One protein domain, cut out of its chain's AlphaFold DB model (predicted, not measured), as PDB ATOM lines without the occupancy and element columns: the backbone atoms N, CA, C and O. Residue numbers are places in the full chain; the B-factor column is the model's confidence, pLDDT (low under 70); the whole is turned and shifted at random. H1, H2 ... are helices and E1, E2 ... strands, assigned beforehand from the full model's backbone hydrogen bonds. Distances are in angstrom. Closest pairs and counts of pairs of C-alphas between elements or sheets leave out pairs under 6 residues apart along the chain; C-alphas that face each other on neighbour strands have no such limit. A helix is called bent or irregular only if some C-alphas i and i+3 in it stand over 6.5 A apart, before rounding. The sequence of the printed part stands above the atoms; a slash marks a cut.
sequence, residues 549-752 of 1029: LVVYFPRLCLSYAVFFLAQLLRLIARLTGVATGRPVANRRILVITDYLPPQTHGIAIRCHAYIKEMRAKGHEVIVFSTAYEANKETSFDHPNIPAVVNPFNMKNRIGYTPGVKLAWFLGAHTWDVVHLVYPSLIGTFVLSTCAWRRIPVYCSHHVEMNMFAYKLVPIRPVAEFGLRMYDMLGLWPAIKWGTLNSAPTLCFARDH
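This is residues 549 to 752 of the 1029 residues of the protein "Tent2 protein" of Symbiodinium sp. CCMP2456 (UniProt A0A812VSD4). A twisted, all-parallel sheet of five strands makes the core, with H2 over one face and a layer of H3, H4 and H6 over the other. The long first helix, H1, packs on H3 outside that layer, and residues 572 to 577, at the far end of H1 and just after it, stick out; H5 folds against the first part of H6 in a helical hairpin, and E3 and E4 form a separate small strand hairpin. The printed part has 204 residues, with seven named helices and seven named strands in the order H1 E1 H2 E2 E3 E4 H3 E5 H4 E6 H5 H6 E7 H7. The large sheet has the order E2 E1 E5 E6 E7, and the class is mixed, helices and strands. The whole is compact, with a radius of gyration of the C-alphas of 17.5 A and spans of 59 by 40 by 35 A.

H1, residues 549 to 575, touches H3, residues 659 to 668, at a shallow tilt of 19 degrees, the same way; their closest C-alphas, those of Phe 563 and Gly 667, are 4.6 A apart. H1 is not on the sheet. E1, residues 588 to 593, and E2, residues 620 to 625, are parallel, with N 591 and O 622 2.8 A apart. Between them in the chain H2, residues 602 to 616, is on the sheet at a height over the sheet of 9.4 A, along the strands, and touches no helix. E3, residues 643 to 646, and E4, residues 649 to 655, form an antiparallel hairpin, with N 654 and O 644 2.9 A apart. H3 is over E2 and E1, on the opposite face from H2. E5, residues 673 to 678, is the parallel neighbour of E1, with N 675 and O 590 2.8 A apart, and of E6, residues 697 to 701, with N 678 and O 700 2.8 A apart. H4, residues 683 to 693, on the same face as H3, has a height over the sheet of 9.9 A. H5, residues 705 to 712, is not on the sheet; it touches residues 716 to 723 of H6, residues 716 to 737, opposite ways at a shallow tilt of 28 degrees, the closest C-alphas being those of Ala 709 and Ala 719, 5.3 A apart. H6 has a kink of 28 degrees near residue 726, and with residues 729 to 737 it touches H4, the closest C-alphas being those of Thr 684 and Gly 730, 5.6 A apart. E7, residues 740 to 743, is an edge strand parallel to E6, with N 742 and O 699 2.8 A apart. H7, residues 746 to 752, is on the sheet; its Ala 749 and Ala 743 of E7 have their C-alphas 5.3 A apart. E1, H2, E2, then E5, H4, E6, then E6, H5 H6, E7 are strand-helix-strand units, two parallel neighbour strands with helices between, each with a right-handed crossover. In H2, H3 and H7 every O i to N i+4 pair is within hydrogen-bond range; H1 has 20 of 23, H4 5 of 7, H5 2 of 4 and H6 16 of 18.

H1 begins at C-alpha 549 (262.196, 266.317, 435.431) and is 37.5 A long. H6 is 30.1 A long, H2 21.0 A, E1 16.5 A and E2 16.4 A. H5 and H6 are irregular, but only just: C-alphas 707 and 710 are 6.7 A apart, and C-alphas 729 and 732 are 6.8 A apart. H7 ends at C-alpha 752 (288.739, 256.132, 445.982).

The two C-alphas farthest apart, those of Gly 577 and Pro 714, are 59.0 A apart. The printed part has no cut. The links H1 to E1, 12 residues, and E2 to E3, 17 residues, are long. The mean pLDDT of the printed part is 75.4; 63 residues are under 70, among them 572 to 585, 627 to 640 and 707 to 714.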
ATOM      1  N   LEU A 549     263.309 266.872 436.212       49.09
ATOM      2  CA  LEU A 549     262.196 266.317 435.431       49.09
ATOM      3  C   LEU A 549     261.840 267.148 434.196       49.09
ATOM      4  O   LEU A 549     261.356 266.588 433.221       49.09
ATOM      5  N   VAL A 550     262.070 268.462 434.218       53.03
ATOM      6  CA  VAL A 550     261.649 269.387 433.149       53.03
ATOM      7  C   VAL A 550     262.819 269.802 432.263       53.03
ATOM      8  O   VAL A 550     262.655 269.923 431.052       53.03
ATOM      9  N   VAL A 551     264.024 269.972 432.817       57.00
ATOM     10  CA  VAL A 551     265.204 270.343 432.013       57.00
ATOM     11  C   VAL A 551     266.044 269.118 431.665       57.00
ATOM     12  O   VAL A 551     266.438 268.936 430.512       57.00
ATOM     13  N   TYR A 552     266.321 268.267 432.649       57.69
ATOM     14  CA  TYR A 552     267.271 267.173 432.504       57.69
ATOM     15  C   TYR A 552     266.665 265.948 431.818       57.69
ATOM     16  O   TYR A 552     267.192 265.486 430.806       57.69
ATOM     17  N   PHE A 553     265.533 265.454 432.321       63.09
ATOM     18  CA  PHE A 553     264.877 264.247 431.823       63.09
ATOM     19  C   PHE A 553     264.438 264.359 430.350       63.09
ATOM     20  O   PHE A 553     264.779 263.463 429.580       63.09
ATOM     21  N   PRO A 554     263.816 265.455 429.866       64.94
ATOM     22  CA  PRO A 554     263.405 265.546 428.464       64.94
ATOM     23  C   PRO A 554     264.603 265.644 427.515       64.94
ATOM     24  O   PRO A 554     264.612 265.026 426.450       64.94
ATOM     25  N   ARG A 555     265.666 266.359 427.914       63.69
ATOM     26  CA  ARG A 555     266.925 266.409 427.150       63.69
ATOM     27  C   ARG A 555     267.628 265.058 427.118       63.69
ATOM     28  O   ARG A 555     268.249 264.717 426.109       63.69
ATOM     29  N   LEU A 556     267.520 264.292 428.198       63.78
ATOM     30  CA  LEU A 556     268.022 262.932 428.267       63.78
ATOM     31  C   LEU A 556     267.243 262.011 427.319       63.78
ATOM     32  O   LEU A 556     267.862 261.347 426.489       63.78
ATOM     33  N   CYS A 557     265.908 262.032 427.371       67.50
ATOM     34  CA  CYS A 557     265.042 261.292 426.451       67.50
ATOM     35  C   CYS A 557     265.347 261.635 424.988       67.50
ATOM     36  O   CYS A 557     265.510 260.735 424.168       67.50
ATOM     37  N   LEU A 558     265.510 262.924 424.671       71.06
ATOM     38  CA  LEU A 558     265.883 263.380 423.332       71.06
ATOM     39  C   LEU A 558     267.261 262.852 422.907       71.06
ATOM     40  O   LEU A 558     267.429 262.399 421.778       71.06
ATOM     41  N   SER A 559     268.243 262.870 423.812       66.75
ATOM     42  CA  SER A 559     269.586 262.340 423.547       66.75
ATOM     43  C   SER A 559     269.543 260.838 423.241       66.75
ATOM     44  O   SER A 559     270.144 260.399 422.262       66.75
ATOM     45  N   TYR A 560     268.776 260.056 424.010       71.81
ATOM     46  CA  TYR A 560     268.568 258.633 423.725       71.81
ATOM     47  C   TYR A 560     267.823 258.404 422.407       71.81
ATOM     48  O   TYR A 560     268.251 257.560 421.627       71.81
ATOM     49  N   ALA A 561     266.765 259.165 422.114       70.44
ATOM     50  CA  ALA A 561     266.018 259.042 420.861       70.44
ATOM     51  C   ALA A 561     266.912 259.291 419.634       70.44
ATOM     52  O   ALA A 561     266.924 258.499 418.692       70.44
ATOM     53  N   VAL A 562     267.729 260.349 419.676       73.06
ATOM     54  CA  VAL A 562     268.688 260.677 418.609       73.06
ATOM     55  C   VAL A 562     269.768 259.603 418.480       73.06
ATOM     56  O   VAL A 562     270.143 259.229 417.370       73.06
ATOM     57  N   PHE A 563     270.240 259.059 419.600       72.19
ATOM     58  CA  PHE A 563     271.154 257.924 419.594       72.19
ATOM     59  C   PHE A 563     270.523 256.674 418.954       72.19
ATOM     60  O   PHE A 563     271.166 256.041 418.117       72.19
ATOM     61  N   PHE A 564     269.278 256.325 419.298       71.62
ATOM     62  CA  PHE A 564     268.566 255.186 418.704       71.62
ATOM     63  C   PHE A 564     268.385 255.360 417.196       71.62
ATOM     64  O   PHE A 564     268.681 254.436 416.439       71.62
ATOM     65  N   LEU A 565     267.993 256.556 416.751       71.75
ATOM     66  CA  LEU A 565     267.906 256.891 415.330       71.75
ATOM     67  C   LEU A 565     269.259 256.706 414.626       71.75
ATOM     68  O   LEU A 565     269.331 256.084 413.568       71.75
ATOM     69  N   ALA A 566     270.348 257.176 415.236       72.62
ATOM     70  CA  ALA A 566     271.697 257.004 414.705       72.62
ATOM     71  C   ALA A 566     272.108 255.525 414.575       72.62
ATOM     72  O   ALA A 566     272.800 255.156 413.622       72.62
ATOM     73  N   GLN A 567     271.696 254.668 415.518       70.19
ATOM     74  CA  GLN A 567     271.935 253.223 415.433       70.19
ATOM     75  C   GLN A 567     271.116 252.576 414.325       70.19
ATOM     76  O   GLN A 567     271.663 251.779 413.567       70.19
ATOM     77  N   LEU A 568     269.836 252.938 414.209       71.31
ATOM     78  CA  LEU A 568     268.955 252.431 413.163       71.31
ATOM     79  C   LEU A 568     269.524 252.752 411.777       71.31
ATOM     80  O   LEU A 568     269.665 251.860 410.947       71.31
ATOM     81  N   LEU A 569     269.958 253.996 411.559       72.06
ATOM     82  CA  LEU A 569     270.590 254.409 410.306       72.06
ATOM     83  C   LEU A 569     271.884 253.637 410.026       72.06
ATOM     84  O   LEU A 569     272.140 253.258 408.884       72.06
ATOM     85  N   ARG A 570     272.693 253.346 411.052       72.56
ATOM     86  CA  ARG A 570     273.907 252.541 410.859       72.56
ATOM     87  C   ARG A 570     273.616 251.069 410.592       72.56
ATOM     88  O   ARG A 570     274.353 250.446 409.831       72.56
ATOM     89  N   LEU A 571     272.576 250.514 411.209       70.06
ATOM     90  CA  LEU A 571     272.091 249.171 410.907       70.06
ATOM     91  C   LEU A 571     271.649 249.099 409.441       70.06
ATOM     92  O   LEU A 571     272.116 248.224 408.720       70.06
ATOM     93  N   ILE A 572     270.858 250.071 408.980       67.88
ATOM     94  CA  ILE A 572     270.437 250.189 407.577       67.88
ATOM     95  C   ILE A 572     271.655 250.293 406.647       67.88
ATOM     96  O   ILE A 572     271.739 249.552 405.672       67.88
ATOM     97  N   ALA A 573     272.645 251.136 406.962       68.06
ATOM     98  CA  ALA A 573     273.867 251.277 406.160       68.06
ATOM     99  C   ALA A 573     274.689 249.973 406.062       68.06
ATOM    100  O   ALA A 573     275.294 249.692 405.030       68.06
ATOM    101  N   ARG A 574     274.704 249.155 407.127       65.94
ATOM    102  CA  ARG A 574     275.335 247.823 407.113       65.94
ATOM    103  C   ARG A 574     274.549 246.828 406.267       65.94
ATOM    104  O   ARG A 574     275.153 246.106 405.486       65.94
ATOM    105  N   LEU A 575     273.224 246.806 406.413       59.88
ATOM    106  CA  LEU A 575     272.340 245.923 405.648       59.88
ATOM    107  C   LEU A 575     272.351 246.248 404.147       59.88
ATOM    108  O   LEU A 575     272.208 245.349 403.329       59.88
ATOM    109  N   THR A 576     272.568 247.515 403.789       66.75
ATOM    110  CA  THR A 576     272.642 247.998 402.398       66.75
ATOM    111  C   THR A 576     274.049 247.931 401.794       66.75
ATOM    112  O   THR A 576     274.237 248.337 400.652       66.75
ATOM    113  N   GLY A 577     275.050 247.427 402.529       55.59
ATOM    114  CA  GLY A 577     276.421 247.267 402.022       55.59
ATOM    115  C   GLY A 577     277.205 248.574 401.837       55.59
ATOM    116  O   GLY A 577     278.302 248.557 401.294       55.59
ATOM    117  N   VAL A 578     276.688 249.705 402.326       57.62
ATOM    118  CA  VAL A 578     277.299 251.044 402.178       57.62
ATOM    119  C   VAL A 578     278.461 251.264 403.169       57.62
ATOM    120  O   VAL A 578     279.167 252.270 403.125       57.62
ATOM    121  N   ALA A 579     278.703 250.325 404.089       49.41
ATOM    122  CA  ALA A 579     279.744 250.445 405.105       49.41
ATOM    123  C   ALA A 579     281.145 250.109 404.551       49.41
ATOM    124  O   ALA A 579     281.528 248.946 404.446       49.41
ATOM    125  N   THR A 580     281.944 251.139 404.268       46.34
ATOM    126  CA  THR A 580     283.356 251.007 403.881       46.34
ATOM    127  C   THR A 580     284.215 250.526 405.056       46.34
ATOM    128  O   THR A 580     284.200 251.126 406.136       46.34
ATOM    129  N   GLY A 581     284.979 249.451 404.843       49.84
ATOM    130  CA  GLY A 581     285.952 248.928 405.802       49.84
ATOM    131  C   GLY A 581     287.055 249.943 406.114       49.84
ATOM    132  O   GLY A 581     287.536 250.653 405.233       49.84
ATOM    133  N   ARG A 582     287.445 250.023 407.388       54.66
ATOM    134  CA  ARG A 582     288.497 250.923 407.876       54.66
ATOM    135  C   ARG A 582     289.821 250.156 408.005       54.66
ATOM    136  O   ARG A 582     289.787 249.016 408.470       54.66
ATOM    137  N   PRO A 583     290.977 250.756 407.666       45.78
ATOM    138  CA  PRO A 583     292.273 250.142 407.938       45.78
ATOM    139  C   PRO A 583     292.472 249.925 409.448       45.78
ATOM    140  O   PRO A 583     292.248 250.824 410.258       45.78
ATOM    141  N   VAL A 584     292.883 248.708 409.811       55.25
ATOM    142  CA  VAL A 584     292.895 248.150 411.179       55.25
ATOM    143  C   VAL A 584     293.968 248.776 412.092       55.25
ATOM    144  O   VAL A 584     293.874 248.654 413.310       55.25
ATOM    145  N   ALA A 585     294.960 249.479 411.529       60.69
ATOM    146  CA  ALA A 585     296.119 249.981 412.274       60.69
ATOM    147  C   ALA A 585     295.815 251.173 413.209       60.69
ATOM    148  O   ALA A 585     296.370 251.249 414.303       60.69
ATOM    149  N   ASN A 586     294.908 252.083 412.828       78.31
ATOM    150  CA  ASN A 586     294.683 253.330 413.571       78.31
ATOM    151  C   ASN A 586     293.381 253.289 414.377       78.31
ATOM    152  O   ASN A 586     292.283 253.327 413.814       78.31
ATOM    153  N   ARG A 587     293.522 253.278 415.708       84.88
ATOM    154  CA  ARG A 587     292.407 253.333 416.669       84.88
ATOM    155  C   ARG A 587     291.544 254.589 416.531       84.88
ATOM    156  O   ARG A 587     292.064 255.683 416.307       84.88
ATOM    157  N   ARG A 588     290.235 254.429 416.743       89.31
ATOM    158  CA  ARG A 588     289.270 255.518 416.932       89.31
ATOM    159  C   ARG A 588     288.907 255.659 418.405       89.31
ATOM    160  O   ARG A 588     288.238 254.791 418.975       89.31
ATOM    161  N   ILE A 589     289.329 256.768 418.997       92.44
ATOM    162  CA  ILE A 589     289.295 257.014 420.438       92.44
ATOM    163  C   ILE A 589     288.377 258.207 420.709       92.44
ATOM    164  O   ILE A 589     288.556 259.270 420.117       92.44
ATOM    165  N   LEU A 590     287.396 258.034 421.596       91.69
ATOM    166  CA  LEU A 590     286.553 259.129 422.083       91.69
ATOM    167  C   LEU A 590     287.007 259.550 423.478       91.69
ATOM    168  O   LEU A 590     286.863 258.772 424.414       91.69
ATOM    169  N   VAL A 591     287.500 260.773 423.635       91.69
ATOM    170  CA  VAL A 591     287.875 261.355 424.930       91.69
ATOM    171  C   VAL A 591     286.787 262.325 425.381       91.69
ATOM    172  O   VAL A 591     286.374 263.200 424.621       91.69
ATOM    173  N   ILE A 592     286.319 262.187 426.618       89.12
ATOM    174  CA  ILE A 592     285.295 263.059 427.202       89.12
ATOM    175  C   ILE A 592     285.835 263.629 428.507       89.12
ATOM    176  O   ILE A 592     286.169 262.880 429.428       89.12
ATOM    177  N   THR A 593     285.950 264.955 428.568       86.81
ATOM    178  CA  THR A 593     286.647 265.639 429.661       86.81
ATOM    179  C   THR A 593     286.130 267.060 429.880       86.81
ATOM    180  O   THR A 593     285.963 267.827 428.934       86.81
ATOM    181  N   ASP A 594     285.955 267.459 431.137       82.44
ATOM    182  CA  ASP A 594     285.743 268.869 431.514       82.44
ATOM    183  C   ASP A 594     287.060 269.674 431.558       82.44
ATOM    184  O   ASP A 594     287.068 270.886 431.791       82.44
ATOM    185  N   TYR A 595     288.184 268.991 431.324       82.25
ATOM    186  CA  TYR A 595     289.524 269.448 431.659       82.25
ATOM    187  C   TYR A 595     290.424 269.543 430.429       82.25
ATOM    188  O   TYR A 595     291.006 268.542 430.005       82.25
ATOM    189  N   LEU A 596     290.548 270.752 429.874       80.94
ATOM    190  CA  LEU A 596     291.427 271.089 428.748       80.94
ATOM    191  C   LEU A 596     291.954 272.533 428.872       80.94
ATOM    192  O   LEU A 596     291.346 273.348 429.576       80.94
ATOM    193  N   PRO A 597     293.059 272.876 428.178       76.44
ATOM    194  CA  PRO A 597     293.519 274.259 428.046       76.44
ATOM    195  C   PRO A 597     292.372 275.204 427.626       76.44
ATOM    196  O   PRO A 597     291.535 274.797 426.814       76.44
ATOM    197  N   PRO A 598     292.284 276.434 428.175       69.56
ATOM    198  CA  PRO A 598     293.326 277.197 428.879       69.56
ATOM    199  C   PRO A 598     293.495 276.880 430.378       69.56
ATOM    200  O   PRO A 598     294.260 277.556 431.064       69.56
ATOM    201  N   GLN A 599     292.805 275.872 430.922       73.62
ATOM    202  CA  GLN A 599     293.018 275.447 432.309       73.62
ATOM    203  C   GLN A 599     294.464 274.957 432.510       73.62
ATOM    204  O   GLN A 599     294.977 274.168 431.719       73.62
ATOM    205  N   THR A 600     295.117 275.402 433.586       69.69
ATOM    206  CA  THR A 600     296.556 275.175 433.831       69.69
ATOM    207  C   THR A 600     296.860 274.064 434.839       69.69
ATOM    208  O   THR A 600     298.012 273.861 435.205       69.69
ATOM    209  N   HIS A 601     295.852 273.336 435.323       75.62
ATOM    210  CA  HIS A 601     296.069 272.252 436.283       75.62
ATOM    211  C   HIS A 601     296.480 270.937 435.598       75.62
ATOM    212  O   HIS A 601     296.165 270.697 434.428       75.62
ATOM    213  N   GLY A 602     297.094 270.028 436.363       79.06
ATOM    214  CA  GLY A 602     297.692 268.789 435.848       79.06
ATOM    215  C   GLY A 602     296.766 267.912 434.995       79.06
ATOM    216  O   GLY A 602     297.216 267.355 433.999       79.06
ATOM    217  N   ILE A 603     295.462 267.843 435.305       85.50
ATOM    218  CA  ILE A 603     294.490 267.050 434.521       85.50
ATOM    219  C   ILE A 603     294.370 267.560 433.076       85.50
ATOM    220  O   ILE A 603     294.379 266.763 432.139       85.50
ATOM    221  N   ALA A 604     294.293 268.882 432.888       84.38
ATOM    222  CA  ALA A 604     294.130 269.502 431.576       84.38
ATOM    223  C   ALA A 604     295.406 269.356 430.735       84.38
ATOM    224  O   ALA A 604     295.325 268.988 429.563       84.38
ATOM    225  N   ILE A 605     296.575 269.567 431.354       83.94
ATOM    226  CA  ILE A 605     297.887 269.403 430.711       83.94
ATOM    227  C   ILE A 605     298.085 267.950 430.267       83.94
ATOM    228  O   ILE A 605     298.389 267.700 429.101       83.94
ATOM    229  N   ARG A 606     297.836 266.991 431.167       89.50
ATOM    230  CA  ARG A 606     297.914 265.551 430.888       89.50
ATOM    231  C   ARG A 606     297.004 265.148 429.733       89.50
ATOM    232  O   ARG A 606     297.448 264.498 428.792       89.50
ATOM    233  N   CYS A 607     295.727 265.530 429.799       90.06
ATOM    234  CA  CYS A 607     294.750 265.162 428.779       90.06
ATOM    235  C   CYS A 607     295.142 265.727 427.406       90.06
ATOM    236  O   CYS A 607     295.152 264.995 426.418       90.06
ATOM    237  N   HIS A 608     295.547 267.000 427.357       88.62
ATOM    238  CA  HIS A 608     296.034 267.632 426.136       88.62
ATOM    239  C   HIS A 608     297.260 266.913 425.555       88.62
ATOM    240  O   HIS A 608     297.290 266.634 424.354       88.62
ATOM    241  N   ALA A 609     298.235 266.563 426.400       90.00
ATOM    242  CA  ALA A 609     299.436 265.854 425.979       90.00
ATOM    243  C   ALA A 609     299.111 264.478 425.380       90.00
ATOM    244  O   ALA A 609     299.564 264.173 424.278       90.00
ATOM    245  N   TYR A 610     298.245 263.689 426.025       92.62
ATOM    246  CA  TYR A 610     297.788 262.409 425.475       92.62
ATOM    247  C   TYR A 610     297.152 262.558 424.103       92.62
ATOM    248  O   TYR A 610     297.493 261.824 423.179       92.62
ATOM    249  N   ILE A 611     296.236 263.514 423.950       91.19
ATOM    250  CA  ILE A 611     295.548 263.716 422.678       91.19
ATOM    251  C   ILE A 611     296.548 264.096 421.580       91.19
ATOM    252  O   ILE A 611     296.459 263.566 420.470       91.19
ATOM    253  N   LYS A 612     297.507 264.977 421.886       90.88
ATOM    254  CA  LYS A 612     298.549 265.405 420.947       90.88
ATOM    255  C   LYS A 612     299.418 264.229 420.495       90.88
ATOM    256  O   LYS A 612     299.546 264.009 419.292       90.88
ATOM    257  N   GLU A 613     299.955 263.453 421.433       93.00
ATOM    258  CA  GLU A 613     300.847 262.324 421.132       93.00
ATOM    259  C   GLU A 613     300.116 261.183 420.404       93.00
ATOM    260  O   GLU A 613     300.615 260.650 419.412       93.00
ATOM    261  N   MET A 614     298.887 260.845 420.812       91.69
ATOM    262  CA  MET A 614     298.090 259.819 420.129       91.69
ATOM    263  C   MET A 614     297.730 260.226 418.691       91.69
ATOM    264  O   MET A 614     297.792 259.396 417.783       91.69
ATOM    265  N   ARG A 615     297.390 261.500 418.453       90.19
ATOM    266  CA  ARG A 615     297.139 262.015 417.095       90.19
ATOM    267  C   ARG A 615     298.406 262.024 416.246       90.19
ATOM    268  O   ARG A 615     298.336 261.657 415.076       90.19
ATOM    269  N   ALA A 616     299.553 262.383 416.825       89.75
ATOM    270  CA  ALA A 616     300.841 262.339 416.134       89.75
ATOM    271  C   ALA A 616     301.203 260.918 415.662       89.75
ATOM    272  O   ALA A 616     301.814 260.757 414.610       89.75
ATOM    273  N   LYS A 617     300.751 259.883 416.385       88.94
ATOM    274  CA  LYS A 617     300.860 258.468 415.983       88.94
ATOM    275  C   LYS A 617     299.830 258.011 414.938       88.94
ATOM    276  O   LYS A 617     299.842 256.850 414.544       88.94
ATOM    277  N   GLY A 618     298.940 258.894 414.481       88.31
ATOM    278  CA  GLY A 618     297.934 258.600 413.455       88.31
ATOM    279  C   GLY A 618     296.593 258.076 413.983       88.31
ATOM    280  O   GLY A 618     295.713 257.754 413.180       88.31
ATOM    281  N   HIS A 619     296.391 258.003 415.304       89.62
ATOM    282  CA  HIS A 619     295.096 257.625 415.875       89.62
ATOM    283  C   HIS A 619     294.043 258.715 415.641       89.62
ATOM    284  O   HIS A 619     294.310 259.912 415.765       89.62
ATOM    285  N   GLU A 620     292.805 258.307 415.362       89.00
ATOM    286  CA  GLU A 620     291.686 259.242 415.263       89.00
ATOM    287  C   GLU A 620     291.132 259.506 416.663       89.00
ATOM    288  O   GLU A 620     290.302 258.752 417.178       89.00
ATOM    289  N   VAL A 621     291.614 260.582 417.283       89.94
ATOM    290  CA  VAL A 621     291.181 261.011 418.616       89.94
ATOM    291  C   VAL A 621     290.146 262.119 418.489       89.94
ATOM    292  O   VAL A 621     290.462 263.226 418.044       89.94
ATOM    293  N   ILE A 622     288.920 261.826 418.912       87.44
ATOM    294  CA  ILE A 622     287.800 262.767 418.968       87.44
ATOM    295  C   ILE A 622     287.585 263.170 420.421       87.44
ATOM    296  O   ILE A 622     287.576 262.316 421.302       87.44
ATOM    297  N   VAL A 623     287.400 264.465 420.672       85.88
ATOM    298  CA  VAL A 623     287.323 265.009 422.031       85.88
ATOM    299  C   VAL A 623     286.040 265.804 422.206       85.88
ATOM    300  O   VAL A 623     285.718 266.656 421.382       85.88
ATOM    301  N   PHE A 624     285.323 265.530 423.291       83.88
ATOM    302  CA  PHE A 624     284.186 266.317 423.748       83.88
ATOM    303  C   PHE A 624     284.537 266.977 425.082       83.88
ATOM    304  O   PHE A 624     284.953 266.300 426.025       83.88
ATOM    305  N   SER A 625     284.360 268.299 425.156       81.00
ATOM    306  CA  SER A 625     284.710 269.082 426.340       81.00
ATOM    307  C   SER A 625     283.768 270.255 426.604       81.00
ATOM    308  O   SER A 625     282.934 270.608 425.768       81.00
ATOM    309  N   THR A 626     283.897 270.842 427.791       77.44
ATOM    310  CA  THR A 626     283.169 272.028 428.257       77.44
ATOM    311  C   THR A 626     283.982 273.327 428.151       77.44
ATOM    312  O   THR A 626     283.471 274.396 428.503       77.44
ATOM    313  N   ALA A 627     285.218 273.268 427.634       67.25
ATOM    314  CA  ALA A 627     286.068 274.436 427.382       67.25
ATOM    315  C   ALA A 627     285.455 275.380 426.323       67.25
ATOM    316  O   ALA A 627     284.921 274.933 425.314       67.25
ATOM    317  N   TYR A 628     285.492 276.698 426.564       56.66
ATOM    318  CA  TYR A 628     284.760 277.700 425.767       56.66
ATOM    319  C   TYR A 628     285.606 278.366 424.661       56.66
ATOM    320  O   TYR A 628     285.037 278.938 423.733       56.66
ATOM    321  N   GLU A 629     286.940 278.293 424.719       55.03
ATOM    322  CA  GLU A 629     287.814 278.988 423.763       55.03
ATOM    323  C   GLU A 629     288.075 278.169 422.491       55.03
ATOM    324  O   GLU A 629     288.781 277.159 422.491       55.03
ATOM    325  N   ALA A 630     287.523 278.661 421.380       45.91
ATOM    326  CA  ALA A 630     287.808 278.192 420.032       45.91
ATOM    327  C   ALA A 630     289.156 278.753 419.540       45.91
ATOM    328  O   ALA A 630     289.191 279.712 418.772       45.91
ATOM    329  N   ASN A 631     290.273 278.165 419.969       41.78
ATOM    330  CA  ASN A 631     291.547 278.319 419.265       41.78
ATOM    331  C   ASN A 631     291.666 277.221 418.200       41.78
ATOM    332  O   ASN A 631     291.226 276.099 418.416       41.78
ATOM    333  N   LYS A 632     292.275 277.511 417.043       42.41
ATOM    334  CA  LYS A 632     292.431 276.546 415.929       42.41
ATOM    335  C   LYS A 632     293.246 275.285 416.284       42.41
ATOM    336  O   LYS A 632     293.206 274.314 415.542       42.41
ATOM    337  N   GLU A 633     293.970 275.292 417.404       40.75
ATOM    338  CA  GLU A 633     294.678 274.118 417.947       40.75
ATOM    339  C   GLU A 633     293.865 273.359 419.016       40.75
ATOM    340  O   GLU A 633     294.107 272.177 419.256       40.75
ATOM    341  N   THR A 634     292.870 274.015 419.628       40.44
ATOM    342  CA  THR A 634     291.887 273.426 420.558       40.44
ATOM    343  C   THR A 634     290.532 273.175 419.895       40.44
ATOM    344  O   THR A 634     289.611 272.693 420.553       40.44
ATOM    345  N   SER A 635     290.401 273.448 418.593       36.84
ATOM    346  CA  SER A 635     289.268 273.039 417.770       36.84
ATOM    347  C   SER A 635     289.358 271.536 417.529       36.84
ATOM    348  O   SER A 635     289.662 271.062 416.439       36.84
ATOM    349  N   PHE A 636     289.134 270.766 418.589       46.38
ATOM    350  CA  PHE A 636     288.622 269.417 418.453       46.38
ATOM    351  C   PHE A 636     287.348 269.536 417.612       46.38
ATOM    352  O   PHE A 636     286.520 270.399 417.890       46.38
ATOM    353  N   ASP A 637     287.223 268.745 416.549       44.44
ATOM    354  CA  ASP A 637     286.293 268.948 415.424       44.44
ATOM    355  C   ASP A 637     284.789 269.011 415.777       44.44
ATOM    356  O   ASP A 637     283.936 269.113 414.890       44.44
ATOM    357  N   HIS A 638     284.418 268.954 417.059       53.66
ATOM    358  CA  HIS A 638     283.051 268.807 417.528       53.66
ATOM    359  C   HIS A 638     282.695 269.733 418.707       53.66
ATOM    360  O   HIS A 638     283.547 270.148 419.485       53.66
ATOM    361  N   PRO A 639     281.413 270.119 418.811       55.03
ATOM    362  CA  PRO A 639     280.977 271.270 419.598       55.03
ATOM    363  C   PRO A 639     280.954 271.024 421.105       55.03
ATOM    364  O   PRO A 639     280.697 269.911 421.561       55.03
ATOM    365  N   ASN A 640     281.108 272.125 421.844       64.62
ATOM    366  CA  ASN A 640     281.070 272.190 423.303       64.62
ATOM    367  C   ASN A 640     279.881 271.420 423.893       64.62
ATOM    368  O   ASN A 640     278.729 271.589 423.471       64.62
ATOM    369  N   ILE A 641     280.166 270.604 424.908       71.88
ATOM    370  CA  ILE A 641     279.145 269.949 425.723       71.88
ATOM    371  C   ILE A 641     278.363 271.040 426.476       71.88
ATOM    372  O   ILE A 641     278.977 271.981 426.993       71.88
ATOM    373  N   PRO A 642     277.021 270.945 426.576       69.94
ATOM    374  CA  PRO A 642     276.243 271.839 427.422       69.94
ATOM    375  C   PRO A 642     276.765 271.827 428.864       69.94
ATOM    376  O   PRO A 642     276.735 270.800 429.545       69.94
ATOM    377  N   ALA A 643     277.218 272.987 429.328       72.62
ATOM    378  CA  ALA A 643     277.844 273.150 430.631       72.62
ATOM    379  C   ALA A 643     277.320 274.396 431.340       72.62
ATOM    380  O   ALA A 643     276.948 275.376 430.693       72.62
ATOM    381  N   VAL A 644     277.318 274.355 432.667       67.75
ATOM    382  CA  VAL A 644     277.060 275.519 433.521       67.75
ATOM    383  C   VAL A 644     278.360 275.972 434.171       67.75
ATOM    384  O   VAL A 644     279.265 275.164 434.391       67.75
ATOM    385  N   VAL A 645     278.473 277.269 434.461       69.12
ATOM    386  CA  VAL A 645     279.565 277.780 435.298       69.12
ATOM    387  C   VAL A 645     279.431 277.134 436.669       69.12
ATOM    388  O   VAL A 645     278.336 277.111 437.230       69.12
ATOM    389  N   ASN A 646     280.521 276.572 437.189       65.94
ATOM    390  CA  ASN A 646     280.507 275.998 438.523       65.94
ATOM    391  C   ASN A 646     280.301 277.138 439.544       65.94
ATOM    392  O   ASN A 646     281.165 278.014 439.636       65.94
ATOM    393  N   PRO A 647     279.197 277.145 440.318       56.50
ATOM    394  CA  PRO A 647     278.889 278.235 441.247       56.50
ATOM    395  C   PRO A 647     279.897 278.340 442.402       56.50
ATOM    396  O   PRO A 647     280.012 279.395 443.013       56.50
ATOM    397  N   PHE A 648     280.663 277.277 442.664       56.78
ATOM    398  CA  PHE A 648     281.694 277.227 443.705       56.78
ATOM    399  C   PHE A 648     283.117 277.415 443.148       56.78
ATOM    400  O   PHE A 648     284.077 277.512 443.906       56.78
ATOM    401  N   ASN A 649     283.277 277.463 441.820       60.94
ATOM    402  CA  ASN A 649     284.540 277.777 441.154       60.94
ATOM    403  C   ASN A 649     284.275 278.319 439.743       60.94
ATOM    404  O   ASN A 649     284.295 277.574 438.766       60.94
ATOM    405  N   MET A 650     284.081 279.635 439.629       60.16
ATOM    406  CA  MET A 650     283.681 280.281 438.371       60.16
ATOM    407  C   MET A 650     284.695 280.137 437.221       60.16
ATOM    408  O   MET A 650     284.355 280.413 436.071       60.16
ATOM    409  N   LYS A 651     285.927 279.688 437.506       60.09
ATOM    410  CA  LYS A 651     286.946 279.384 436.486       60.09
ATOM    411  C   LYS A 651     286.709 278.038 435.791       60.09
ATOM    412  O   LYS A 651     287.236 277.823 434.704       60.09
ATOM    413  N   ASN A 652     285.896 277.161 436.385       65.81
ATOM    414  CA  ASN A 652     285.569 275.843 435.854       65.81
ATOM    415  C   ASN A 652     284.096 275.772 435.432       65.81
ATOM    416  O   ASN A 652     283.217 276.436 435.985       65.81
ATOM    417  N   ARG A 653     283.815 274.916 434.452       70.62
ATOM    418  CA  ARG A 653     282.456 274.590 434.016       70.62
ATOM    419  C   ARG A 653     282.184 273.123 434.288       70.62
ATOM    420  O   ARG A 653     283.097 272.309 434.219       70.62
ATOM    421  N   ILE A 654     280.938 272.805 434.610       69.81
ATOM    422  CA  ILE A 654     280.502 271.430 434.845       69.81
ATOM    423  C   ILE A 654     279.540 271.053 433.728       69.81
ATOM    424  O   ILE A 654     278.480 271.672 433.565       69.81
ATOM    425  N   GLY A 655     279.917 270.041 432.949       70.88
ATOM    426  CA  GLY A 655     279.007 269.385 432.024       70.88
ATOM    427  C   GLY A 655     277.946 268.616 432.799       70.88
ATOM    428  O   GLY A 655     278.263 267.809 433.669       70.88
ATOM    429  N   TYR A 656     276.677 268.873 432.493       64.88
ATOM    430  CA  TYR A 656     275.556 268.241 433.197       64.88
ATOM    431  C   TYR A 656     274.782 267.261 432.310       64.88
ATOM    432  O   TYR A 656     274.094 266.402 432.830       64.88
ATOM    433  N   THR A 657     274.894 267.314 430.979       65.88
ATOM    434  CA  THR A 657     274.263 266.319 430.088       65.88
ATOM    435  C   THR A 657     275.161 266.013 428.896       65.88
ATOM    436  O   THR A 657     275.917 266.893 428.482       65.88
ATOM    437  N   PRO A 658     275.067 264.813 428.288       64.75
ATOM    438  CA  PRO A 658     275.852 264.497 427.098       64.75
ATOM    439  C   PRO A 658     275.538 265.455 425.934       64.75
ATOM    440  O   PRO A 658     276.403 265.761 425.121       64.75
ATOM    441  N   GLY A 659     274.320 266.002 425.876       69.50
ATOM    442  CA  GLY A 659     273.857 266.820 424.762       69.50
ATOM    443  C   GLY A 659     273.570 265.979 423.511       69.50
ATOM    444  O   GLY A 659     274.156 264.920 423.284       69.50
ATOM    445  N   VAL A 660     272.664 266.472 422.662       72.44
ATOM    446  CA  VAL A 660     272.178 265.754 421.467       72.44
ATOM    447  C   VAL A 660     273.316 265.344 420.527       72.44
ATOM    448  O   VAL A 660     273.290 264.267 419.938       72.44
ATOM    449  N   LYS A 661     274.348 266.184 420.409       76.44
ATOM    450  CA  LYS A 661     275.466 265.952 419.491       76.44
ATOM    451  C   LYS A 661     276.407 264.845 419.959       76.44
ATOM    452  O   LYS A 661     276.792 264.028 419.131       76.44
ATOM    453  N   LEU A 662     276.735 264.765 421.252       80.69
ATOM    454  CA  LEU A 662     277.520 263.644 421.784       80.69
ATOM    455  C   LEU A 662     276.740 262.337 421.651       80.69
ATOM    456  O   LEU A 662     277.305 261.332 421.236       80.69
ATOM    457  N   ALA A 663     275.435 262.361 421.934       76.69
ATOM    458  CA  ALA A 663     274.582 261.190 421.770       76.69
ATOM    459  C   ALA A 663     274.515 260.731 420.305       76.69
ATOM    460  O   ALA A 663     274.688 259.544 420.027       76.69
ATOM    461  N   TRP A 664     274.373 261.665 419.356       79.38
ATOM    462  CA  TRP A 664     274.501 261.369 417.929       79.38
ATOM    463  C   TRP A 664     275.891 260.854 417.570       79.38
ATOM    464  O   TRP A 664     275.972 259.916 416.802       79.38
ATOM    465  N   PHE A 665     276.990 261.395 418.098       81.44
ATOM    466  CA  PHE A 665     278.344 260.941 417.751       81.44
ATOM    467  C   PHE A 665     278.650 259.545 418.280       81.44
ATOM    468  O   PHE A 665     279.113 258.672 417.538       81.44
ATOM    469  N   LEU A 666     278.334 259.326 419.555       81.56
ATOM    470  CA  LEU A 666     278.422 258.033 420.209       81.56
ATOM    471  C   LEU A 666     277.522 257.019 419.501       81.56
ATOM    472  O   LEU A 666     277.913 255.870 419.314       81.56
ATOM    473  N   GLY A 667     276.346 257.467 419.060       76.31
ATOM    474  CA  GLY A 667     275.392 256.718 418.263       76.31
ATOM    475  C   GLY A 667     275.920 256.393 416.884       76.31
ATOM    476  O   GLY A 667     275.872 255.223 416.556       76.31
ATOM    477  N   ALA A 668     276.436 257.418 416.198       76.69
ATOM    478  CA  ALA A 668     276.993 257.750 414.867       76.69
ATOM    479  C   ALA A 668     278.211 256.983 414.348       76.69
ATOM    480  O   ALA A 668     278.349 256.702 413.153       76.69
ATOM    481  N   HIS A 669     279.071 256.576 415.277       79.19
ATOM    482  CA  HIS A 669     280.389 256.050 414.946       79.19
ATOM    483  C   HIS A 669     280.701 254.739 415.683       79.19
ATOM    484  O   HIS A 669     280.048 254.338 416.659       79.19
ATOM    485  N   THR A 670     281.655 253.987 415.145       82.12
ATOM    486  CA  THR A 670     282.297 252.869 415.846       82.12
ATOM    487  C   THR A 670     283.466 253.401 416.659       82.12
ATOM    488  O   THR A 670     284.199 254.256 416.173       82.12
ATOM    489  N   TRP A 671     283.624 252.891 417.875       87.56
ATOM    490  CA  TRP A 671     284.653 253.328 418.811       87.56
ATOM    491  C   TRP A 671     285.431 252.111 419.284       87.56
ATOM    492  O   TRP A 671     284.826 251.105 419.687       87.56
ATOM    493  N   ASP A 672     286.754 252.209 419.223       90.19
ATOM    494  CA  ASP A 672     287.626 251.178 419.774       90.19
ATOM    495  C   ASP A 672     287.660 251.307 421.293       90.19
ATOM    496  O   ASP A 672     287.456 250.317 421.990       90.19
ATOM    497  N   VAL A 673     287.774 252.537 421.801       93.69
ATOM    498  CA  VAL A 673     287.732 252.848 423.232       93.69
ATOM    499  C   VAL A 673     287.104 254.223 423.479       93.69
ATOM    500  O   VAL A 673     287.255 255.148 422.674       93.69
ATOM    501  N   VAL A 674     286.385 254.356 424.594       94.62
ATOM    502  CA  VAL A 674     285.962 255.647 425.157       94.62
ATOM    503  C   VAL A 674     286.750 255.915 426.434       94.62
ATOM    504  O   VAL A 674     286.749 255.089 427.342       94.62
ATOM    505  N   HIS A 675     287.399 257.072 426.520       95.50
ATOM    506  CA  HIS A 675     288.108 257.546 427.702       95.50
ATOM    507  C   HIS A 675     287.282 258.612 428.423       95.50
ATOM    508  O   HIS A 675     287.054 259.700 427.893       95.50
ATOM    509  N   LEU A 676     286.844 258.297 429.641       93.56
ATOM    510  CA  LEU A 676     286.161 259.224 430.542       93.56
ATOM    511  C   LEU A 676     287.134 259.777 431.588       93.56
ATOM    512  O   LEU A 676     287.755 259.013 432.332       93.56
ATOM    513  N   VAL A 677     287.244 261.104 431.662       92.00
ATOM    514  CA  VAL A 677     288.117 261.800 432.617       92.00
ATOM    515  C   VAL A 677     287.288 262.342 433.787       92.00
ATOM    516  O   VAL A 677     286.500 263.275 433.634       92.00
ATOM    517  N   TYR A 678     287.462 261.750 434.968       88.88
ATOM    518  CA  TYR A 678     286.765 262.112 436.204       88.88
ATOM    519  C   TYR A 678     287.472 263.259 436.950       88.88
ATOM    520  O   TYR A 678     288.701 263.355 436.855       88.88
ATOM    521  N   PRO A 679     286.743 264.136 437.683       82.62
ATOM    522  CA  PRO A 679     285.377 263.968 438.222       82.62
ATOM    523  C   PRO A 679     284.213 264.509 437.352       82.62
ATOM    524  O   PRO A 679     283.280 265.127 437.862       82.62
ATOM    525  N   SER A 680     284.230 264.293 436.035       79.06
ATOM    526  CA  SER A 680     283.107 264.639 435.156       79.06
ATOM    527  C   SER A 680     281.820 263.854 435.460       79.06
ATOM    528  O   SER A 680     281.836 262.628 435.566       79.06
ATOM    529  N   LEU A 681     280.676 264.551 435.493       76.81
ATOM    530  CA  LEU A 681     279.338 263.940 435.590       76.81
ATOM    531  C   LEU A 681     278.762 263.521 434.225       76.81
ATOM    532  O   LEU A 681     277.735 262.849 434.157       76.81
ATOM    533  N   ILE A 682     279.421 263.872 433.117       77.06
ATOM    534  CA  ILE A 682     278.976 263.489 431.766       77.06
ATOM    535  C   ILE A 682     279.070 261.965 431.577       77.06
ATOM    536  O   ILE A 682     278.261 261.364 430.859       77.06
ATOM    537  N   GLY A 683     280.040 261.337 432.254       75.19
ATOM    538  CA  GLY A 683     280.340 259.911 432.153       75.19
ATOM    539  C   GLY A 683     279.148 259.002 432.444       75.19
ATOM    540  O   GLY A 683     278.997 257.984 431.775       75.19
ATOM    541  N   THR A 684     278.241 259.384 433.348       74.81
ATOM    542  CA  THR A 684     277.071 258.585 433.759       74.81
ATOM    543  C   THR A 684     276.228 258.087 432.581       74.81
ATOM    544  O   THR A 684     275.832 256.922 432.527       74.81
ATOM    545  N   PHE A 685     275.974 258.960 431.603       73.56
ATOM    546  CA  PHE A 685     275.110 258.663 430.449       73.56
ATOM    547  C   PHE A 685     275.852 257.947 429.331       73.56
ATOM    548  O   PHE A 685     275.291 257.126 428.601       73.56
ATOM    549  N   VAL A 686     277.139 258.249 429.207       82.88
ATOM    550  CA  VAL A 686     278.016 257.591 428.246       82.88
ATOM    551  C   VAL A 686     278.266 256.147 428.679       82.88
ATOM    552  O   VAL A 686     278.244 255.245 427.854       82.88
ATOM    553  N   LEU A 687     278.410 255.888 429.979       85.56
ATOM    554  CA  LEU A 687     278.659 254.548 430.507       85.56
ATOM    555  C   LEU A 687     277.518 253.574 430.225       85.56
ATOM    556  O   LEU A 687     277.781 252.460 429.781       85.56
ATOM    557  N   SER A 688     276.262 253.976 430.433       75.00
ATOM    558  CA  SER A 688     275.112 253.096 430.177       75.00
ATOM    559  C   SER A 688     274.979 252.743 428.690       75.00
ATOM    560  O   SER A 688     274.746 251.588 428.329       75.00
ATOM    561  N   THR A 689     275.209 253.714 427.805       75.75
ATOM    562  CA  THR A 689     275.171 253.520 426.349       75.75
ATOM    563  C   THR A 689     276.361 252.703 425.839       75.75
ATOM    564  O   THR A 689     276.186 251.806 425.008       75.75
ATOM    565  N   CYS A 690     277.562 252.940 426.367       84.88
ATOM    566  CA  CYS A 690     278.742 252.123 426.097       84.88
ATOM    567  C   CYS A 690     278.571 250.689 426.605       84.88
ATOM    568  O   CYS A 690     278.923 249.759 425.883       84.88
ATOM    569  N   ALA A 691     277.983 250.491 427.788       80.88
ATOM    570  CA  ALA A 691     277.687 249.169 428.331       80.88
ATOM    571  C   ALA A 691     276.719 248.398 427.423       80.88
ATOM    572  O   ALA A 691     276.990 247.244 427.087       80.88
ATOM    573  N   TRP A 692     275.648 249.048 426.950       74.50
ATOM    574  CA  TRP A 692     274.697 248.447 426.011       74.50
ATOM    575  C   TRP A 692     275.356 248.052 424.680       74.50
ATOM    576  O   TRP A 692     275.178 246.932 424.206       74.50
ATOM    577  N   ARG A 693     276.198 248.924 424.111       75.62
ATOM    578  CA  ARG A 693     276.937 248.653 422.861       75.62
ATOM    579  C   ARG A 693     278.197 247.803 423.035       75.62
ATOM    580  O   ARG A 693     278.883 247.545 422.045       75.62
ATOM    581  N   ARG A 694     278.543 247.424 424.268       82.06
ATOM    582  CA  ARG A 694     279.817 246.771 424.619       82.06
ATOM    583  C   ARG A 694     281.023 247.532 424.057       82.06
ATOM    584  O   ARG A 694     281.934 246.949 423.471       82.06
ATOM    585  N   ILE A 695     281.029 248.855 424.191       87.75
ATOM    586  CA  ILE A 695     282.198 249.681 423.872       87.75
ATOM    587  C   ILE A 695     283.137 249.662 425.090       87.75
ATOM    588  O   ILE A 695     282.651 249.882 426.197       87.75
ATOM    589  N   PRO A 696     284.440 249.363 424.925       92.25
ATOM    590  CA  PRO A 696     285.431 249.461 425.991       92.25
ATOM    591  C   PRO A 696     285.470 250.878 426.551       92.25
ATOM    592  O   PRO A 696     285.570 251.842 425.791       92.25
ATOM    593  N   VAL A 697     285.373 250.992 427.874       93.94
ATOM    594  CA  VAL A 697     285.436 252.282 428.566       93.94
ATOM    595  C   VAL A 697     286.597 252.281 429.541       93.94
ATOM    596  O   VAL A 697     286.625 251.474 430.473       93.94
ATOM    597  N   TYR A 698     287.526 253.201 429.319       95.69
ATOM    598  CA  TYR A 698     288.628 253.506 430.213       95.69
ATOM    599  C   TYR A 698     288.255 254.732 431.052       95.69
ATOM    600  O   TYR A 698     288.050 255.823 430.518       95.69
ATOM    601  N   CYS A 699     288.137 254.560 432.363       94.56
ATOM    602  CA  CYS A 699     287.841 255.641 433.299       94.56
ATOM    603  C   CYS A 699     289.134 256.062 433.996       94.56
ATOM    604  O   CYS A 699     289.823 255.215 434.559       94.56
ATOM    605  N   SER A 700     289.463 257.353 433.992       93.69
ATOM    606  CA  SER A 700     290.601 257.888 434.751       93.69
ATOM    607  C   SER A 700     290.136 258.876 435.812       93.69
ATOM    608  O   SER A 700     289.539 259.895 435.461       93.69
ATOM    609  N   HIS A 701     290.434 258.581 437.073       91.06
ATOM    610  CA  HIS A 701     290.033 259.316 438.272       91.06
ATOM    611  C   HIS A 701     291.210 260.125 438.795       91.06
ATOM    612  O   HIS A 701     292.235 259.546 439.125       91.06
ATOM    613  N   HIS A 702     291.091 261.453 438.850       87.38
ATOM    614  CA  HIS A 702     292.234 262.334 439.151       87.38
ATOM    615  C   HIS A 702     292.063 263.198 440.402       87.38
ATOM    616  O   HIS A 702     292.982 263.931 440.749       87.38
ATOM    617  N   VAL A 703     290.891 263.174 441.044       80.31
ATOM    618  CA  VAL A 703     290.564 264.058 442.173       80.31
ATOM    619  C   VAL A 703     289.758 263.299 443.215       80.31
ATOM    620  O   VAL A 703     288.759 262.664 442.881       80.31
ATOM    621  N   GLU A 704     290.149 263.416 444.483       77.81
ATOM    622  CA  GLU A 704     289.350 262.934 445.606       77.81
ATOM    623  C   GLU A 704     288.288 263.975 445.978       77.81
ATOM    624  O   GLU A 704     288.571 264.972 446.644       77.81
ATOM    625  N   MET A 705     287.043 263.757 445.552       76.50
ATOM    626  CA  MET A 705     285.968 264.731 445.778       76.50
ATOM    627  C   MET A 705     285.687 264.989 447.266       76.50
ATOM    628  O   MET A 705     285.362 266.125 447.616       76.50
ATOM    629  N   ASN A 706     285.884 263.996 448.142       71.06
ATOM    630  CA  ASN A 706     285.703 264.130 449.595       71.06
ATOM    631  C   ASN A 706     286.553 265.260 450.191       71.06
ATOM    632  O   ASN A 706     286.056 266.048 450.992       71.06
ATOM    633  N   MET A 707     287.801 265.399 449.739       67.50
ATOM    634  CA  MET A 707     288.725 266.444 450.191       67.50
ATOM    635  C   MET A 707     288.321 267.852 449.733       67.50
ATOM    636  O   MET A 707     288.599 268.837 450.419       67.50
ATOM    637  N   PHE A 708     287.669 267.968 448.573       66.25
ATOM    638  CA  PHE A 708     287.326 269.262 447.976       66.25
ATOM    639  C   PHE A 708     285.924 269.746 448.337       66.25
ATOM    640  O   PHE A 708     285.721 270.954 448.455       66.25
ATOM    641  N   ALA A 709     284.958 268.847 448.532       68.56
ATOM    642  CA  ALA A 709     283.566 269.233 448.751       68.56
ATOM    643  C   ALA A 709     283.390 270.124 449.987       68.56
ATOM    644  O   ALA A 709     282.736 271.159 449.896       68.56
ATOM    645  N   TYR A 710     284.037 269.787 451.106       65.94
ATOM    646  CA  TYR A 710     283.951 270.578 452.339       65.94
ATOM    647  C   TYR A 710     284.745 271.893 452.289       65.94
ATOM    648  O   TYR A 710     284.456 272.803 453.059       65.94
ATOM    649  N   LYS A 711     285.714 272.016 451.371       64.56
ATOM    650  CA  LYS A 711     286.468 273.262 451.141       64.56
ATOM    651  C   LYS A 711     285.727 274.226 450.216       64.56
ATOM    652  O   LYS A 711     285.792 275.434 450.403       64.56
ATOM    653  N   LEU A 712     285.047 273.693 449.200       61.06
ATOM    654  CA  LEU A 712     284.331 274.478 448.190       61.06
ATOM    655  C   LEU A 712     282.909 274.844 448.626       61.06
ATOM    656  O   LEU A 712     282.378 275.863 448.188       61.06
ATOM    657  N   VAL A 713     282.285 274.015 449.467       65.88
ATOM    658  CA  VAL A 713     280.911 274.198 449.934       65.88
ATOM    659  C   VAL A 713     280.916 274.339 451.462       65.88
ATOM    660  O   VAL A 713     280.991 273.334 452.169       65.88
ATOM    661  N   PRO A 714     280.788 275.567 451.997       61.78
ATOM    662  CA  PRO A 714     280.863 275.815 453.442       61.78
ATOM    663  C   PRO A 714     279.660 275.246 454.215       61.78
ATOM    664  O   PRO A 714     279.707 275.080 455.432       61.78
ATOM    665  N   ILE A 715     278.565 274.926 453.516       74.38
ATOM    666  CA  ILE A 715     277.359 274.341 454.107       74.38
ATOM    667  C   ILE A 715     277.483 272.815 454.080       74.38
ATOM    668  O   ILE A 715     277.201 272.175 453.067       74.38
ATOM    669  N   ARG A 716     277.853 272.224 455.220       72.38
ATOM    670  CA  ARG A 716     278.121 270.782 455.355       72.38
ATOM    671  C   ARG A 716     277.015 269.861 454.800       72.38
ATOM    672  O   ARG A 716     277.362 268.987 454.013       72.38
ATOM    673  N   PRO A 717     275.710 270.060 455.082       71.00
ATOM    674  CA  PRO A 717     274.661 269.226 454.480       71.00
ATOM    675  C   PRO A 717     274.609 269.290 452.947       71.00
ATOM    676  O   PRO A 717     274.273 268.305 452.296       71.00
ATOM    677  N   VAL A 718     274.950 270.440 452.356       70.62
ATOM    678  CA  VAL A 718     274.989 270.619 450.896       70.62
ATOM    679  C   VAL A 718     276.227 269.941 450.312       70.62
ATOM    680  O   VAL A 718     276.122 269.285 449.279       70.62
ATOM    681  N   ALA A 719     277.376 270.041 450.991       73.81
ATOM    682  CA  ALA A 719     278.596 269.326 450.623       73.81
ATOM    683  C   ALA A 719     278.382 267.801 450.653       73.81
ATOM    684  O   ALA A 719     278.672 267.121 449.672       73.81
ATOM    685  N   GLU A 720     277.795 267.276 451.734       78.12
ATOM    686  CA  GLU A 720     277.468 265.852 451.897       78.12
ATOM    687  C   GLU A 720     276.481 265.363 450.829       78.12
ATOM    688  O   GLU A 720     276.661 264.290 450.252       78.12
ATOM    689  N   PHE A 721     275.451 266.155 450.522       76.88
ATOM    690  CA  PHE A 721     274.519 265.835 449.443       76.88
ATOM    691  C   PHE A 721     275.213 265.822 448.074       76.88
ATOM    692  O   PHE A 721     275.030 264.882 447.304       76.88
ATOM    693  N   GLY A 722     276.042 266.828 447.783       76.50
ATOM    694  CA  GLY A 722     276.814 266.909 446.543       76.50
ATOM    695  C   GLY A 722     277.758 265.720 446.353       76.50
ATOM    696  O   GLY A 722     277.812 265.162 445.258       76.50
ATOM    697  N   LEU A 723     278.433 265.286 447.423       81.69
ATOM    698  CA  LEU A 723     279.265 264.079 447.426       81.69
ATOM    699  C   LEU A 723     278.450 262.828 447.112       81.69
ATOM    700  O   LEU A 723     278.783 262.113 446.173       81.69
ATOM    701  N   ARG A 724     277.319 262.614 447.794       80.44
ATOM    702  CA  ARG A 724     276.442 261.464 447.508       80.44
ATOM    703  C   ARG A 724     275.920 261.468 446.074       80.44
ATOM    704  O   ARG A 724     275.799 260.412 445.461       80.44
ATOM    705  N   MET A 725     275.610 262.644 445.530       77.31
ATOM    706  CA  MET A 725     275.194 262.782 444.134       77.31
ATOM    707  C   MET A 725     276.334 262.451 443.165       77.31
ATOM    708  O   MET A 725     276.094 261.775 442.165       77.31
ATOM    709  N   TYR A 726     277.563 262.885 443.461       83.62
ATOM    710  CA  TYR A 726     278.750 262.502 442.696       83.62
ATOM    711  C   TYR A 726     279.010 260.995 442.770       83.62
ATOM    712  O   TYR A 726     279.265 260.378 441.737       83.62
ATOM    713  N   ASP A 727     278.875 260.385 443.944       84.69
ATOM    714  CA  ASP A 727     279.077 258.948 444.113       84.69
ATOM    715  C   ASP A 727     278.035 258.153 443.320       84.69
ATOM    716  O   ASP A 727     278.372 257.267 442.533       84.69
ATOM    717  N   MET A 728     276.762 258.531 443.459       80.50
ATOM    718  CA  MET A 728     275.636 257.866 442.808       80.50
ATOM    719  C   MET A 728     275.662 258.011 441.281       80.50
ATOM    720  O   MET A 728     275.372 257.050 440.568       80.50
ATOM    721  N   LEU A 729     275.960 259.208 440.766       75.75
ATOM    722  CA  LEU A 729     275.907 259.484 439.329       75.75
ATOM    723  C   LEU A 729     277.260 259.263 438.651       75.75
ATOM    724  O   LEU A 729     277.314 258.697 437.565       75.75
ATOM    725  N   GLY A 730     278.361 259.693 439.248       81.75
ATOM    726  CA  GLY A 730     279.693 259.615 438.654       81.75
ATOM    727  C   GLY A 730     280.414 258.313 438.990       81.75
ATOM    728  O   GLY A 730     280.686 257.506 438.096       81.75
ATOM    729  N   LEU A 731     280.725 258.131 440.275       85.94
ATOM    730  CA  LEU A 731     281.684 257.136 440.761       85.94
ATOM    731  C   LEU A 731     281.183 255.693 440.616       85.94
ATOM    732  O   LEU A 731     281.832 254.875 439.964       85.94
ATOM    733  N   TRP A 732     280.013 255.366 441.172       84.94
ATOM    734  CA  TRP A 732     279.483 253.999 441.151       84.94
ATOM    735  C   TRP A 732     279.237 253.477 439.729       84.94
ATOM    736  O   TRP A 732     279.616 252.335 439.444       84.94
ATOM    737  N   PRO A 733     278.679 254.266 438.788       85.12
ATOM    738  CA  PRO A 733     278.590 253.838 437.397       85.12
ATOM    739  C   PRO A 733     279.963 253.598 436.761       85.12
ATOM    740  O   PRO A 733     280.108 252.634 436.008       85.12
ATOM    741  N   ALA A 734     280.976 254.420 437.066       88.94
ATOM    742  CA  ALA A 734     282.336 254.233 436.550       88.94
ATOM    743  C   ALA A 734     282.948 252.910 437.023       88.94
ATOM    744  O   ALA A 734     283.488 252.146 436.224       88.94
ATOM    745  N   ILE A 735     282.796 252.599 438.309       86.75
ATOM    746  CA  ILE A 735     283.266 251.352 438.917       86.75
ATOM    747  C   ILE A 735     282.559 250.139 438.288       86.75
ATOM    748  O   ILE A 735     283.191 249.154 437.878       86.75
ATOM    749  N   LYS A 736     281.228 250.217 438.172       84.12
ATOM    750  CA  LYS A 736     280.388 249.099 437.731       84.12
ATOM    751  C   LYS A 736     280.494 248.834 436.230       84.12
ATOM    752  O   LYS A 736     280.655 247.682 435.818       84.12
ATOM    753  N   TRP A 737     280.381 249.879 435.412       85.25
ATOM    754  CA  TRP A 737     280.281 249.778 433.952       85.25
ATOM    755  C   TRP A 737     281.569 250.139 433.211       85.25
ATOM    756  O   TRP A 737     281.717 249.740 432.055       85.25
ATOM    757  N   GLY A 738     282.519 250.811 433.865       90.00
ATOM    758  CA  GLY A 738     283.873 250.974 433.344       90.00
ATOM    759  C   GLY A 738     284.524 249.613 433.101       90.00
ATOM    760  O   GLY A 738     284.403 248.676 433.904       90.00
ATOM    761  N   THR A 739     285.186 249.486 431.953       91.19
ATOM    762  CA  THR A 739     285.933 248.270 431.615       91.19
ATOM    763  C   THR A 739     287.232 248.229 432.408       91.19
ATOM    764  O   THR A 739     287.525 247.209 433.027       91.19
ATOM    765  N   LEU A 740     287.930 249.364 432.459       92.88
ATOM    766  CA  LEU A 740     289.144 249.572 433.235       92.88
ATOM    767  C   LEU A 740     289.037 250.912 433.971       92.88
ATOM    768  O   LEU A 740     288.561 251.898 433.402       92.88
ATOM    769  N   ASN A 741     289.436 250.935 435.240       93.06
ATOM    770  CA  ASN A 741     289.485 252.142 436.055       93.06
ATOM    771  C   ASN A 741     290.939 252.449 436.386       93.06
ATOM    772  O   ASN A 741     291.726 251.560 436.689       93.06
ATOM    773  N   SER A 742     291.307 253.714 436.328       92.81
ATOM    774  CA  SER A 742     292.679 254.136 436.547       92.81
ATOM    775  C   SER A 742     292.725 255.358 437.435       92.81
ATOM    776  O   SER A 742     291.801 256.172 437.425       92.81
ATOM    777  N   ALA A 743     293.800 255.491 438.199       91.88
ATOM    778  CA  ALA A 743     294.078 256.702 438.949       91.88
ATOM    779  C   ALA A 743     295.588 256.987 438.994       91.88
ATOM    780  O   ALA A 743     296.368 256.093 438.673       91.88
ATOM    781  N   PRO A 744     296.022 258.214 439.333       89.00
ATOM    782  CA  PRO A 744     297.435 258.585 439.410       89.00
ATOM    783  C   PRO A 744     298.310 257.605 440.208       89.00
ATOM    784  O   PRO A 744     299.404 257.279 439.754       89.00
ATOM    785  N   THR A 745     297.793 257.080 441.322       88.88
ATOM    786  CA  THR A 745     298.410 256.019 442.134       88.88
ATOM    787  C   THR A 745     297.404 254.926 442.482       88.88
ATOM    788  O   THR A 745     296.188 255.144 442.471       88.88
ATOM    789  N   LEU A 746     297.898 253.728 442.791       88.69
ATOM    790  CA  LEU A 746     297.098 252.593 443.240       88.69
ATOM    791  C   LEU A 746     296.583 252.788 444.666       88.69
ATOM    792  O   LEU A 746     295.466 252.367 444.945       88.69
ATOM    793  N   CYS A 747     297.343 253.435 445.553       86.88
ATOM    794  CA  CYS A 747     296.881 253.802 446.890       86.88
ATOM    795  C   CYS A 747     295.643 254.704 446.802       86.88
ATOM    796  O   CYS A 747     294.592 254.341 447.323       86.88
ATOM    797  N   PHE A 748     295.707 255.766 445.990       85.88
ATOM    798  CA  PHE A 748     294.551 256.607 445.691       85.88
ATOM    799  C   PHE A 748     293.417 255.795 445.059       85.88
ATOM    800  O   PHE A 748     292.262 255.950 445.440       85.88
ATOM    801  N   ALA A 749     293.714 254.924 444.088       86.19
ATOM    802  CA  ALA A 749     292.685 254.131 443.425       86.19
ATOM    803  C   ALA A 749     291.943 253.210 444.407       86.19
ATOM    804  O   ALA A 749     290.726 253.091 444.314       86.19
ATOM    805  N   ARG A 750     292.654 252.577 445.347       86.50
ATOM    806  CA  ARG A 750     292.069 251.690 446.366       86.50
ATOM    807  C   ARG A 750     291.193 252.464 447.345       86.50
ATOM    808  O   ARG A 750     290.091 252.005 447.636       86.50
ATOM    809  N   ASP A 751     291.649 253.629 447.793       82.31
ATOM    810  CA  ASP A 751     290.892 254.475 448.720       82.31
ATOM    811  C   ASP A 751     289.670 255.110 448.032       82.31
ATOM    812  O   ASP A 751     288.597 255.208 448.624       82.31
ATOM    813  N   HIS A 752     289.799 255.481 446.754       81.94
ATOM    814  CA  HIS A 752     288.739 256.132 445.982       81.94
ATOM    815  C   HIS A 752     287.701 255.159 445.402       81.94
ATOM    816  O   HIS A 752     286.533 255.520 445.271       81.94
TER     817      HIS A 752